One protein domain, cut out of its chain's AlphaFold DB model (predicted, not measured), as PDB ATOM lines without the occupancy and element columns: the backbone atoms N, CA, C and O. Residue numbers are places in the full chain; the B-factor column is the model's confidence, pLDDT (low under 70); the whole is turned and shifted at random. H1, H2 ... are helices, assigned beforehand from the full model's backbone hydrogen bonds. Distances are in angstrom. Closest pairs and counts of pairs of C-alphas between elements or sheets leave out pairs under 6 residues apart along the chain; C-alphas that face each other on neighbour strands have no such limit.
ATOM      1  N   ASN A   2     168.481 195.283 182.255       80.69
ATOM      2  CA  ASN A   2     169.509 196.055 182.984       80.69
ATOM      3  C   ASN A   2     170.964 195.678 182.666       80.69
ATOM      4  O   ASN A   2     171.788 196.563 182.475       80.69
ATOM      5  N   TYR A   3     171.277 194.386 182.532       85.75
ATOM      6  CA  TYR A   3     172.629 193.932 182.182       85.75
ATOM      7  C   TYR A   3     173.088 194.407 180.789       85.75
ATOM      8  O   TYR A   3     174.189 194.931 180.632       85.75
ATOM      9  N   TYR A   4     172.234 194.268 179.771       85.50
ATOM     10  CA  TYR A   4     172.569 194.684 178.405       85.50
ATOM     11  C   TYR A   4     172.592 196.210 178.267       85.50
ATOM     12  O   TYR A   4     173.477 196.744 177.607       85.50
ATOM     13  N   ALA A   5     171.683 196.918 178.947       85.62
ATOM     14  CA  ALA A   5     171.706 198.377 179.019       85.62
ATOM     15  C   ALA A   5     173.004 198.883 179.666       85.62
ATOM     16  O   ALA A   5     173.686 199.734 179.103       85.62
ATOM     17  N   TYR A   6     173.408 198.281 180.790       86.69
ATOM     18  CA  TYR A   6     174.668 198.585 181.471       86.69
ATOM     19  C   TYR A   6     175.887 198.416 180.552       86.69
ATOM     20  O   TYR A   6     176.797 199.237 180.597       86.69
ATOM     21  N   ARG A   7     175.891 197.380 179.702       84.62
ATOM     22  CA  ARG A   7     176.962 197.116 178.724       84.62
ATOM     23  C   ARG A   7     176.976 198.106 177.553       84.62
ATOM     24  O   ARG A   7     178.028 198.291 176.954       84.62
ATOM     25  N   MET A   8     175.845 198.722 177.208       84.12
ATOM     26  CA  MET A   8     175.731 199.647 176.068       84.12
ATOM     27  C   MET A   8     175.945 201.119 176.441       84.12
ATOM     28  O   MET A   8     176.324 201.911 175.582       84.12
ATOM     29  N   ILE A   9     175.720 201.498 177.700       87.00
ATOM     30  CA  ILE A   9     175.919 202.874 178.168       87.00
ATOM     31  C   ILE A   9     177.407 203.251 178.076       87.00
ATOM     32  O   ILE A   9     178.284 202.502 178.507       87.00
ATOM     33  N   SER A  10     177.691 204.427 177.513       82.25
ATOM     34  CA  SER A  10     179.036 205.012 177.506       82.25
ATOM     35  C   SER A  10     179.296 205.732 178.827       82.25
ATOM     36  O   SER A  10     178.418 206.440 179.322       82.25
ATOM     37  N   ARG A  11     180.495 205.578 179.392       85.38
ATOM     38  CA  ARG A  11     180.909 206.239 180.638       85.38
ATOM     39  C   ARG A  11     182.117 207.120 180.391       85.38
ATOM     40  O   ARG A  11     182.936 206.828 179.532       85.38
ATOM     41  N   THR A  12     182.233 208.195 181.160       78.69
ATOM     42  CA  THR A  12     183.302 209.192 181.008       78.69
ATOM     43  C   THR A  12     184.695 208.651 181.341       78.69
ATOM     44  O   THR A  12     185.671 209.157 180.801       78.69
ATOM     45  N   HIS A  13     184.795 207.617 182.182       81.12
ATOM     46  CA  HIS A  13     186.068 207.032 182.631       81.12
ATOM     47  C   HIS A  13     186.357 205.634 182.059       81.12
ATOM     48  O   HIS A  13     187.375 205.041 182.397       81.12
ATOM     49  N   GLU A  14     185.485 205.101 181.198       82.69
ATOM     50  CA  GLU A  14     185.647 203.775 180.593       82.69
ATOM     51  C   GLU A  14     185.361 203.850 179.097       82.69
ATOM     52  O   GLU A  14     184.293 204.291 178.665       82.69
ATOM     53  N   GLU A  15     186.305 203.378 178.287       80.62
ATOM     54  CA  GLU A  15     186.102 203.315 176.849       80.62
ATOM     55  C   GLU A  15     185.182 202.143 176.494       80.62
ATOM     56  O   GLU A  15     185.542 200.973 176.623       80.62
ATOM     57  N   ASN A  16     183.980 202.455 176.006       84.56
ATOM     58  CA  ASN A  16     183.073 201.432 175.506       84.56
ATOM     59  C   ASN A  16     183.345 201.161 174.017       84.56
ATOM     60  O   ASN A  16     183.065 201.993 173.149       84.56
ATOM     61  N   VAL A  17     183.898 199.984 173.722       86.75
ATOM     62  CA  VAL A  17     184.245 199.557 172.355       86.75
ATOM     63  C   VAL A  17     183.016 199.062 171.587       86.75
ATOM     64  O   VAL A  17     182.960 199.182 170.367       86.75
ATOM     65  N   ILE A  18     181.990 198.571 172.291       86.56
ATOM     66  CA  ILE A  18     180.768 198.002 171.704       86.56
ATOM     67  C   ILE A  18     180.096 198.956 170.696       86.56
ATOM     68  O   ILE A  18     179.873 198.530 169.562       86.56
ATOM     69  N   PRO A  19     179.824 200.239 171.016       85.88
ATOM     70  CA  PRO A  19     179.223 201.170 170.056       85.88
ATOM     71  C   PRO A  19     180.150 201.547 168.885       85.88
ATOM     72  O   PRO A  19     179.675 202.032 167.859       85.88
ATOM     73  N   LYS A  20     181.465 201.302 168.981       88.31
ATOM     74  CA  LYS A  20     182.434 201.641 167.921       88.31
ATOM     75  C   LYS A  20     182.437 200.631 166.772       88.31
ATOM     76  O   LYS A  20     182.887 200.950 165.673       88.31
ATOM     77  N   CYS A  21     181.867 199.443 166.976       87.56
ATOM     78  CA  CYS A  21     181.891 198.339 166.014       87.56
ATOM     79  C   CYS A  21     180.880 198.469 164.846       87.56
ATOM     80  O   CYS A  21     180.672 197.507 164.104       87.56
ATOM     81  N   ARG A  22     180.252 199.643 164.648       90.06
ATOM     82  CA  ARG A  22     179.351 199.988 163.520       90.06
ATOM     83  C   ARG A  22     178.312 198.898 163.197       90.06
ATOM     84  O   ARG A  22     177.344 198.741 163.928       90.06
ATOM     85  N   ARG A  23     178.498 198.134 162.111       94.06
ATOM     86  CA  ARG A  23     177.556 197.084 161.673       94.06
ATOM     87  C   ARG A  23     177.380 195.989 162.723       94.06
ATOM     88  O   ARG A  23     176.263 195.547 162.964       94.06
ATOM     89  N   LEU A  24     178.466 195.600 163.388       91.69
ATOM     90  CA  LEU A  24     178.411 194.585 164.437       91.69
ATOM     91  C   LEU A  24     177.632 195.089 165.660       91.69
ATOM     92  O   LEU A  24     176.937 194.313 166.306       91.69
ATOM     93  N   PHE A  25     177.690 196.396 165.942       90.06
ATOM     94  CA  PHE A  25     176.872 197.010 166.989       90.06
ATOM     95  C   PHE A  25     175.378 196.956 166.652       90.06
ATOM     96  O   PHE A  25     174.575 196.613 167.514       90.06
ATOM     97  N   GLN A  26     175.006 197.245 165.401       91.00
ATOM     98  CA  GLN A  26     173.610 197.164 164.958       91.00
ATOM     99  C   GLN A  26     173.061 195.741 165.102       91.00
ATOM    100  O   GLN A  26     171.981 195.563 165.660       91.00
ATOM    101  N   GLN A  27     173.826 194.735 164.669       93.81
ATOM    102  CA  GLN A  27     173.447 193.332 164.836       93.81
ATOM    103  C   GLN A  27     173.316 192.964 166.317       93.81
ATOM    104  O   GLN A  27     172.289 192.439 166.736       93.81
ATOM    105  N   PHE A  28     174.308 193.329 167.132       90.94
ATOM    106  CA  PHE A  28     174.277 193.092 168.572       90.94
ATOM    107  C   PHE A  28     173.044 193.718 169.242       90.94
ATOM    108  O   PHE A  28     172.387 193.065 170.049       90.94
ATOM    109  N   ALA A  29     172.699 194.963 168.906       90.25
ATOM    110  CA  ALA A  29     171.541 195.645 169.476       90.25
ATOM    111  C   ALA A  29     170.224 194.920 169.143       90.25
ATOM    112  O   ALA A  29     169.393 194.716 170.032       90.25
ATOM    113  N   VAL A  30     170.058 194.488 167.887       93.00
ATOM    114  CA  VAL A  30     168.882 193.720 167.445       93.00
ATOM    115  C   VAL A  30     168.823 192.364 168.147       93.00
ATOM    116  O   VAL A  30     167.783 192.013 168.703       93.00
ATOM    117  N   ASP A  31     169.937 191.635 168.206       92.94
ATOM    118  CA  ASP A  31     169.999 190.312 168.834       92.94
ATOM    119  C   ASP A  31     169.669 190.375 170.332       92.94
ATOM    120  O   ASP A  31     168.916 189.545 170.851       92.94
ATOM    121  N   MET A  32     170.181 191.385 171.045       92.00
ATOM    122  CA  MET A  32     169.880 191.567 172.469       92.00
ATOM    123  C   MET A  32     168.411 191.926 172.699       92.00
ATOM    124  O   MET A  32     167.807 191.419 173.647       92.00
ATOM    125  N   TYR A  33     167.824 192.755 171.833       89.44
ATOM    126  CA  TYR A  33     166.396 193.058 171.885       89.44
ATOM    127  C   TYR A  33     165.548 191.794 171.676       89.44
ATOM    128  O   TYR A  33     164.694 191.484 172.505       89.44
ATOM    129  N   VAL A  34     165.828 191.021 170.621       91.94
ATOM    130  CA  VAL A  34     165.097 189.781 170.307       91.94
ATOM    131  C   VAL A  34     165.198 188.778 171.452       91.94
ATOM    132  O   VAL A  34     164.190 188.174 171.825       91.94
ATOM    133  N   LYS A  35     166.382 188.621 172.051       91.75
ATOM    134  CA  LYS A  35     166.587 187.729 173.195       91.75
ATOM    135  C   LYS A  35     165.704 188.115 174.382       91.75
ATOM    136  O   LYS A  35     164.983 187.273 174.912       91.75
ATOM    137  N   VAL A  36     165.723 189.392 174.766       89.75
ATOM    138  CA  VAL A  36     164.924 189.896 175.893       89.75
ATOM    139  C   VAL A  36     163.427 189.753 175.625       89.75
ATOM    140  O   VAL A  36     162.683 189.320 176.504       89.75
ATOM    141  N   GLU A  37     162.970 190.079 174.417       87.75
ATOM    142  CA  GLU A  37     161.555 189.946 174.068       87.75
ATOM    143  C   GLU A  37     161.104 188.485 174.014       87.75
ATOM    144  O   GLU A  37     159.993 188.170 174.439       87.75
ATOM    145  N   THR A  38     161.969 187.574 173.573       90.12
ATOM    146  CA  THR A  38     161.673 186.136 173.557       90.12
ATOM    147  C   THR A  38     161.505 185.596 174.977       90.12
ATOM    148  O   THR A  38     160.535 184.890 175.252       90.12
ATOM    149  N   GLU A  39     162.391 185.971 175.904       88.94
ATOM    150  CA  GLU A  39     162.258 185.636 177.329       88.94
ATOM    151  C   GLU A  39     160.969 186.227 177.928       88.94
ATOM    152  O   GLU A  39     160.247 185.544 178.657       88.94
ATOM    153  N   ARG A  40     160.621 187.471 177.572       86.81
ATOM    154  CA  ARG A  40     159.387 188.130 178.027       86.81
ATOM    155  C   ARG A  40     158.130 187.416 177.523       86.81
ATOM    156  O   ARG A  40     157.202 187.187 178.298       86.81
ATOM    157  N   LEU A  41     158.101 187.022 176.252       86.31
ATOM    158  CA  LEU A  41     156.997 186.253 175.672       86.31
ATOM    159  C   LEU A  41     156.896 184.853 176.283       86.31
ATOM    160  O   LEU A  41     155.791 184.392 176.574       86.31
ATOM    161  N   ALA A  42     158.028 184.193 176.537       88.44
ATOM    162  CA  ALA A  42     158.055 182.917 177.242       88.44
ATOM    163  C   ALA A  42     157.474 183.062 178.657       88.44
ATOM    164  O   ALA A  42     156.609 182.276 179.050       88.44
ATOM    165  N   PHE A  43     157.860 184.110 179.391       86.00
ATOM    166  CA  PHE A  43     157.294 184.405 180.704       86.00
ATOM    167  C   PHE A  43     155.773 184.571 180.639       86.00
ATOM    168  O   PHE A  43     155.063 183.928 181.411       86.00
ATOM    169  N   ILE A  44     155.264 185.359 179.688       83.31
ATOM    170  CA  ILE A  44     153.819 185.543 179.489       83.31
ATOM    171  C   ILE A  44     153.138 184.205 179.187       83.31
ATOM    172  O   ILE A  44     152.091 183.916 179.762       83.31
ATOM    173  N   ARG A  45     153.726 183.362 178.330       82.31
ATOM    174  CA  ARG A  45     153.158 182.065 177.936       82.31
ATOM    175  C   ARG A  45     153.054 181.081 179.103       82.31
ATOM    176  O   ARG A  45     152.040 180.388 179.212       82.31
ATOM    177  N   PHE A  46     154.078 181.012 179.955       84.88
ATOM    178  CA  PHE A  46     154.147 180.045 181.056       84.88
ATOM    179  C   PHE A  46     153.497 180.539 182.355       84.88
ATOM    180  O   PHE A  46     153.009 179.722 183.128       84.88
ATOM    181  N   ASN A  47     153.398 181.854 182.573       82.00
ATOM    182  CA  ASN A  47     152.849 182.436 183.805       82.00
ATOM    183  C   ASN A  47     151.414 182.971 183.644       82.00
ATOM    184  O   ASN A  47     150.952 183.770 184.458       82.00
ATOM    185  N   GLN A  48     150.681 182.507 182.625       72.69
ATOM    186  CA  GLN A  48     149.297 182.920 182.348       72.69
ATOM    187  C   GLN A  48     148.364 182.815 183.561       72.69
ATOM    188  O   GLN A  48     147.517 183.680 183.748       72.69
ATOM    189  N   ALA A  49     148.509 181.784 184.400       71.50
ATOM    190  CA  ALA A  49     147.667 181.621 185.588       71.50
ATOM    191  C   ALA A  49     147.853 182.765 186.604       71.50
ATOM    192  O   ALA A  49     146.871 183.264 187.145       71.50
ATOM    193  N   LYS A  50     149.095 183.225 186.796       70.19
ATOM    194  CA  LYS A  50     149.434 184.346 187.682       70.19
ATOM    195  C   LYS A  50     149.011 185.692 187.087       70.19
ATOM    196  O   LYS A  50     148.453 186.532 187.779       70.19
ATOM    197  N   LEU A  51     149.206 185.878 185.782       67.31
ATOM    198  CA  LEU A  51     148.746 187.085 185.085       67.31
ATOM    199  C   LEU A  51     147.214 187.213 185.114       67.31
ATOM    200  O   LEU A  51     146.678 188.318 185.157       67.31
ATOM    201  N   ARG A  52     146.495 186.082 185.147       63.50
ATOM    202  CA  ARG A  52     145.033 186.071 185.236       63.50
ATOM    203  C   ARG A  52     144.489 186.513 186.594       63.50
ATOM    204  O   ARG A  52     143.382 187.036 186.599       63.50
ATOM    205  N   SER A  53     145.211 186.329 187.701       59.34
ATOM    206  CA  SER A  53     144.743 186.780 189.023       59.34
ATOM    207  C   SER A  53     144.899 188.287 189.232       59.34
ATOM    208  O   SER A  53     144.112 188.873 189.963       59.34
ATOM    209  N   GLU A  54     145.882 188.916 188.582       58.75
ATOM    210  CA  GLU A  54     146.160 190.354 188.732       58.75
ATOM    211  C   GLU A  54     145.286 191.235 187.815       58.75
ATOM    212  O   GLU A  54     145.054 192.396 188.134       58.75
ATOM    213  N   GLY A  55     144.777 190.701 186.692       57.00
ATOM    214  CA  GLY A  55     144.084 191.496 185.662       57.00
ATOM    215  C   GLY A  55     142.580 191.254 185.467       57.00
ATOM    216  O   GLY A  55     141.959 191.982 184.698       57.00
ATOM    217  N   ASN A  56     141.966 190.250 186.105       55.22
ATOM    218  CA  ASN A  56     140.620 189.788 185.724       55.22
ATOM    219  C   ASN A  56     139.559 189.940 186.819       55.22
ATOM    220  O   ASN A  56     138.997 188.947 187.279       55.22
TER     221      ASN A  56
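AT A GLANCE: This is residues 2 to 56 of the 90 residues of the protein "Helitron_like_N domain-containing protein" of Desulfovibrio sp. DS-1 (UniProt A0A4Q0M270). The model is an open hook: the long helix H3 makes most of the length, short H1 folds back beside it through a loop and tiny H2, and short H4 turns off at its other end. The printed part has 55 residues, with four named helices, H1 to H4 in order, and no named strand: all helix. It is extended, with a radius of gyration of the C-alphas of 16.4 A and spans of 47 by 24 by 13 A.

HOW THE PARTS SIT: H1, residues 2 to 8, is close to but not clearly touching H3, residues 23 to 46, at a shallow tilt of 8 degrees, opposite ways; their closest C-alphas, Tyr 4 and Met 32, are 7.2 A apart. H2, residues 18 to 21, is close to but not clearly touching H3; their closest C-alphas, Pro 19 and Phe 25, are 5.7 A apart. H4, residues 48 to 55, is about perpendicular to H3 at 84 degrees, close but not clearly touching; their closest C-alphas, Ile 44 and Leu 51, are 7.7 A apart. Every O i to N i+4 pair is within hydrogen-bond range in H1 and H3, 2 of 4 in H4; H2 is too short for one.

IN THESE COORDINATES: H1 begins at C-alpha 2 (169.509, 196.055, 182.984). H3 measures 34.8 A. H4 ends at C-alpha 55 (144.084, 191.496, 185.662).

THE WHOLE: The printed part has no cut and no long link. Residues 51 to 56 have pLDDT under 70.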